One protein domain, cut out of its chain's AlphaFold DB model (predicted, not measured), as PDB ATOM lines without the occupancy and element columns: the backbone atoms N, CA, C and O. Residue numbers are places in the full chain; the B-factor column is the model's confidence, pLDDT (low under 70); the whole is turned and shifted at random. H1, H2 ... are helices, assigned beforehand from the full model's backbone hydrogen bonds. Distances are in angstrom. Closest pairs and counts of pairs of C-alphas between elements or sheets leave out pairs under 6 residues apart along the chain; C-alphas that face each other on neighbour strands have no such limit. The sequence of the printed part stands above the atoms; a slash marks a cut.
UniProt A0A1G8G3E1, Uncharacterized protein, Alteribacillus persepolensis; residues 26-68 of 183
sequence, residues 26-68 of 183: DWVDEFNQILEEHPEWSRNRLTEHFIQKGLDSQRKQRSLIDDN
ATOM      1  N   ASP A  26     132.715 130.883  91.281       94.25
ATOM      2  CA  ASP A  26     132.791 131.176  89.839       94.25
ATOM      3  C   ASP A  26     131.574 131.978  89.327       94.25
ATOM      4  O   ASP A  26     131.629 132.624  88.290       94.25
ATOM      5  N   TRP A  27     130.481 131.999  90.094       93.50
ATOM      6  CA  TRP A  27     129.246 132.728  89.782       93.50
ATOM      7  C   TRP A  27     129.312 134.235  90.083       93.50
ATOM      8  O   TRP A  27     128.358 134.958  89.800       93.50
ATOM      9  N   VAL A  28     130.384 134.725  90.720       93.50
ATOM     10  CA  VAL A  28     130.466 136.125  91.182       93.50
ATOM     11  C   VAL A  28     130.403 137.112  90.020       93.50
ATOM     12  O   VAL A  28     129.752 138.147  90.153       93.50
ATOM     13  N   ASP A  29     131.029 136.784  88.892       94.38
ATOM     14  CA  ASP A  29     131.055 137.660  87.720       94.38
ATOM     15  C   ASP A  29     129.656 137.792  87.101       94.38
ATOM     16  O   ASP A  29     129.177 138.908  86.909       94.38
ATOM     17  N   GLU A  30     128.941 136.676  86.923       94.75
ATOM     18  CA  GLU A  30     127.541 136.672  86.473       94.75
ATOM     19  C   GLU A  30     126.631 137.446  87.439       94.75
ATOM     20  O   GLU A  30     125.768 138.221  87.031       94.75
ATOM     21  N   PHE A  31     126.836 137.275  88.746       94.25
ATOM     22  CA  PHE A  31     126.055 137.979  89.759       94.25
ATOM     23  C   PHE A  31     126.264 139.497  89.699       94.25
ATOM     24  O   PHE A  31     125.309 140.254  89.876       94.25
ATOM     25  N   ASN A  32     127.498 139.944  89.459       93.81
ATOM     26  CA  ASN A  32     127.801 141.362  89.291       93.81
ATOM     27  C   ASN A  32     127.216 141.903  87.984       93.81
ATOM     28  O   ASN A  32     126.625 142.978  88.009       93.81
ATOM     29  N   GLN A  33     127.283 141.141  86.891       96.38
ATOM     30  CA  GLN A  33     126.659 141.522  85.623       96.38
ATOM     31  C   GLN A  33     125.150 141.764  85.788       96.38
ATOM     32  O   GLN A  33     124.629 142.779  85.341       96.38
ATOM     33  N   ILE A  34     124.449 140.891  86.514       95.00
ATOM     34  CA  ILE A  34     123.009 141.061  86.770       95.00
ATOM     35  C   ILE A  34     122.726 142.330  87.589       95.00
ATOM     36  O   ILE A  34     121.704 142.980  87.384       95.00
ATOM     37  N   LEU A  35     123.613 142.708  88.517       94.06
ATOM     38  CA  LEU A  35     123.482 143.975  89.250       94.06
ATOM     39  C   LEU A  35     123.728 145.197  88.362       94.06
ATOM     40  O   LEU A  35     123.127 146.242  88.600       94.06
ATOM     41  N   GLU A  36     124.604 145.084  87.367       94.69
ATOM     42  CA  GLU A  36     124.827 146.141  86.377       94.69
ATOM     43  C   GLU A  36     123.620 146.296  85.444       94.69
ATOM     44  O   GLU A  36     123.216 147.419  85.146       94.69
ATOM     45  N   GLU A  37     123.003 145.183  85.040       95.94
ATOM     46  CA  GLU A  37     121.774 145.159  84.236       95.94
ATOM     47  C   GLU A  37     120.551 145.680  85.017       95.94
ATOM     48  O   GLU A  37     119.667 146.314  84.437       95.94
ATOM     49  N   HIS A  38     120.522 145.464  86.339       93.50
ATOM     50  CA  HIS A  38     119.449 145.874  87.250       93.50
ATOM     51  C   HIS A  38     119.964 146.788  88.376       93.50
ATOM     52  O   HIS A  38     120.054 146.367  89.537       93.50
ATOM     53  N   PRO A  39     120.279 148.063  88.078       91.94
ATOM     54  CA  PRO A  39     120.882 148.988  89.041       91.94
ATOM     55  C   PRO A  39     119.969 149.325  90.233       91.94
ATOM     56  O   PRO A  39     120.432 149.820  91.262       91.94
ATOM     57  N   GLU A  40     118.666 149.062  90.134       93.69
ATOM     58  CA  GLU A  40     117.698 149.217  91.219       93.69
ATOM     59  C   GLU A  40     117.745 148.079  92.255       93.69
ATOM     60  O   GLU A  40     117.064 148.128  93.292       93.69
ATOM     61  N   TRP A  41     118.528 147.028  91.996       93.56
ATOM     62  CA  TRP A  41     118.704 145.912  92.913       93.56
ATOM     63  C   TRP A  41     119.932 146.105  93.792       93.56
ATOM     64  O   TRP A  41     121.050 146.328  93.343       93.56
ATOM     65  N   SER A  42     119.736 145.950  95.102       92.06
ATOM     66  CA  SER A  42     120.865 145.764  96.007       92.06
ATOM     67  C   SER A  42     121.346 144.317  95.942       92.06
ATOM     68  O   SER A  42     120.554 143.395  95.738       92.06
ATOM     69  N   ARG A  43     122.628 144.091  96.242       90.56
ATOM     70  CA  ARG A  43     123.188 142.741  96.410       90.56
ATOM     71  C   ARG A  43     122.337 141.856  97.328       90.56
ATOM     72  O   ARG A  43     122.137 140.681  97.032       90.56
ATOM     73  N   ASN A  44     121.813 142.409  98.423       89.75
ATOM     74  CA  ASN A  44     120.955 141.659  99.342       89.75
ATOM     75  C   ASN A  44     119.624 141.277  98.689       89.75
ATOM     76  O   ASN A  44     119.197 140.138  98.837       89.75
ATOM     77  N   ARG A  45     119.009 142.196  97.935       91.44
ATOM     78  CA  ARG A  45     117.753 141.949  97.218       91.44
ATOM     79  C   ARG A  45     117.918 140.873  96.146       91.44
ATOM     80  O   ARG A  45     117.091 139.972  96.068       91.44
ATOM     81  N   LEU A  46     119.007 140.923  95.377       93.12
ATOM     82  CA  LEU A  46     119.322 139.895  94.384       93.12
ATOM     83  C   LEU A  46     119.578 138.530  95.042       93.12
ATOM     84  O   LEU A  46     119.064 137.507  94.596       93.12
ATOM     85  N   THR A  47     120.321 138.520  96.150       91.75
ATOM     86  CA  THR A  47     120.572 137.292  96.921       91.75
ATOM     87  C   THR A  47     119.264 136.693  97.446       91.75
ATOM     88  O   THR A  47     119.036 135.495  97.306       91.75
ATOM     89  N   GLU A  48     118.381 137.514  98.019       90.88
ATOM     90  CA  GLU A  48     117.069 137.083  98.511       90.88
ATOM     91  C   GLU A  48     116.200 136.519  97.381       90.88
ATOM     92  O   GLU A  48     115.634 135.436  97.529       90.88
ATOM     93  N   HIS A  49     116.176 137.193  96.228       93.38
ATOM     94  CA  HIS A  49     115.459 136.735  95.042       93.38
ATOM     95  C   HIS A  49     115.930 135.348  94.578       93.38
ATOM     96  O   HIS A  49     115.109 134.459  94.345       93.38
ATOM     97  N   PHE A  50     117.244 135.114  94.495       93.50
ATOM     98  CA  PHE A  50     117.768 133.807  94.091       93.50
ATOM     99  C   PHE A  50     117.522 132.709  95.119       93.50
ATOM    100  O   PHE A  50     117.178 131.589  94.737       93.50
ATOM    101  N   ILE A  51     117.637 133.021  96.412       91.25
ATOM    102  CA  ILE A  51     117.291 132.071  97.473       91.25
ATOM    103  C   ILE A  51     115.814 131.681  97.358       91.25
ATOM    104  O   ILE A  51     115.491 130.495  97.395       91.25
ATOM    105  N   GLN A  52     114.918 132.653  97.174       92.56
ATOM    106  CA  GLN A  52     113.490 132.389  97.028       92.56
ATOM    107  C   GLN A  52     113.196 131.539  95.786       92.56
ATOM    108  O   GLN A  52     112.531 130.512  95.899       92.56
ATOM    109  N   LYS A  53     113.767 131.896  94.630       93.19
ATOM    110  CA  LYS A  53     113.610 131.135  93.382       93.19
ATOM    111  C   LYS A  53     114.104 129.691  93.522       93.19
ATOM    112  O   LYS A  53     113.432 128.769  93.062       93.19
ATOM    113  N   GLY A  54     115.244 129.482  94.185       91.25
ATOM    114  CA  GLY A  54     115.778 128.148  94.464       91.25
ATOM    115  C   GLY A  54     114.863 127.326  95.374       91.25
ATOM    116  O   GLY A  54     114.556 126.175  95.062       91.25
ATOM    117  N   LEU A  55     114.363 127.926  96.460       91.06
ATOM    118  CA  LEU A  55     113.433 127.267  97.382       91.06
ATOM    119  C   LEU A  55     112.099 126.923  96.710       91.06
ATOM    120  O   LEU A  55     111.567 125.836  96.934       91.06
ATOM    121  N   ASP A  56     111.568 127.812  95.876       89.56
ATOM    122  CA  ASP A  56     110.319 127.570  95.156       89.56
ATOM    123  C   ASP A  56     110.490 126.487  94.083       89.56
ATOM    124  O   ASP A  56     109.622 125.626  93.945       89.56
ATOM    125  N   SER A  57     111.630 126.454  93.385       85.00
ATOM    126  CA  SER A  57     111.968 125.359  92.466       85.00
ATOM    127  C   SER A  57     112.051 124.018  93.196       85.00
ATOM    128  O   SER A  57     111.485 123.027  92.740       85.00
ATOM    129  N   GLN A  58     112.696 123.984  94.365       83.69
ATOM    130  CA  GLN A  58     112.798 122.771  95.174       83.69
ATOM    131  C   GLN A  58     111.427 122.306  95.685       83.69
ATOM    132  O   GLN A  58     111.149 121.109  95.696       83.69
ATOM    133  N   ARG A  59     110.554 123.233  96.103       83.44
ATOM    134  CA  ARG A  59     109.180 122.905  96.513       83.44
ATOM    135  C   ARG A  59     108.378 122.312  95.365       83.44
ATOM    136  O   ARG A  59     107.734 121.298  95.583       83.44
ATOM    137  N   LYS A  60     108.467 122.896  94.167       77.62
ATOM    138  CA  LYS A  60     107.812 122.364  92.962       77.62
ATOM    139  C   LYS A  60     108.310 120.962  92.613       77.62
ATOM    140  O   LYS A  60     107.512 120.096  92.287       77.62
ATOM    141  N   GLN A  61     109.615 120.718  92.723       72.50
ATOM    142  CA  GLN A  61     110.168 119.377  92.522       72.50
ATOM    143  C   GLN A  61     109.693 118.385  93.587       72.50
ATOM    144  O   GLN A  61     109.391 117.247  93.258       72.50
ATOM    145  N   ARG A  62     109.589 118.806  94.853       68.56
ATOM    146  CA  ARG A  62     109.055 117.949  95.920       68.56
ATOM    147  C   ARG A  62     107.575 117.643  95.732       68.56
ATOM    148  O   ARG A  62     107.210 116.483  95.842       68.56
ATOM    149  N   SER A  63     106.755 118.630  95.376       61.38
ATOM    150  CA  SER A  63     105.337 118.388  95.093       61.38
ATOM    151  C   SER A  63     105.148 117.456  93.894       61.38
ATOM    152  O   SER A  63     104.320 116.565  93.959       61.38
ATOM    153  N   LEU A  64     105.973 117.573  92.845       57.69
ATOM    154  CA  LEU A  64     105.953 116.634  91.712       57.69
ATOM    155  C   LEU A  64     106.261 115.181  92.121       57.69
ATOM    156  O   LEU A  64     105.733 114.253  91.516       57.69
ATOM    157  N   ILE A  65     107.115 114.978  93.130       58.66
ATOM    158  CA  ILE A  65     107.466 113.642  93.641       58.66
ATOM    159  C   ILE A  65     106.383 113.108  94.588       58.66
ATOM    160  O   ILE A  65     106.110 111.909  94.582       58.66
ATOM    161  N   ASP A  66     105.777 113.978  95.399       55.03
ATOM    162  CA  ASP A  66     104.744 113.590  96.364       55.03
ATOM    163  C   ASP A  66     103.380 113.339  95.692       55.03
ATOM    164  O   ASP A  66     102.629 112.481  96.156       55.03
ATOM    165  N   ASP A  67     103.092 113.990  94.560       53.03
ATOM    166  CA  ASP A  67     101.821 113.847  93.835       53.03
ATOM    167  C   ASP A  67     101.804 112.692  92.808       53.03
ATOM    168  O   ASP A  67     100.841 112.563  92.055       53.03
ATOM    169  N   ASN A  68     102.837 111.833  92.742       54.03
ATOM    170  CA  ASN A  68     102.985 110.736  91.756       54.03
ATOM    171  C   ASN A  68     102.856 111.154  90.272       54.03
ATOM    172  O   ASN A  68     102.919 110.304  89.381       54.03
TER     173      ASN A  68
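What this domain is: This is residues 26 to 68 of the 183 residues of an uncharacterized protein of Alteribacillus persepolensis (UniProt A0A1G8G3E1). What shape do these atoms make? Two helices meet near their ends in an L: the short H1 is one arm, and the long H2 is the other, with residues 50 to 68, of which 50 to 66 belong to H2, sticking out free. What is it built of? The printed part has 43 residues with two named helices, H1 then H2, and no named strand; its class is all helix. How spread out is it? It is only just extended, close to loose, with a radius of gyration of the C-alphas of 14.0 A, and it is elongated, spanning 42 by 21 by 14 A.

Where its parts are: Where is the first helix? H1 is residues 28 to 37, from C-alpha 28 at (130.466, 136.125, 91.182) to C-alpha 37 at (121.774, 145.159, 84.236), 14.3 A. Where is the second? H2 is residues 43 to 66, 34.5 A from first to last C-alpha. It ends with C-alpha 66 at (104.744, 113.590, 96.364).

How they stand to each other: How near do H1 and H2 come? They are close but not clearly touching, with 2 pairs of C-alphas within 8 A. The closest C-alphas of the two, those of Leu 35 and Arg 43, are 7.3 A apart. At what angle do they stand? Their lines are about perpendicular, but only just, at 71 degrees. What do the backbones show? In H1 and H2 every O i to N i+4 pair is within hydrogen-bond range.

The domain as a whole: How large is it? The two C-alphas farthest apart, those of Pro 39 and Asn 68, are 42.3 A apart. Is the printed part continuous? The printed part has no cut, and a tight link of 5 residues joins H1 to H2. Where is confidence low? The mean pLDDT of the printed part is 85.9, and residues 62 to 68 are under 70.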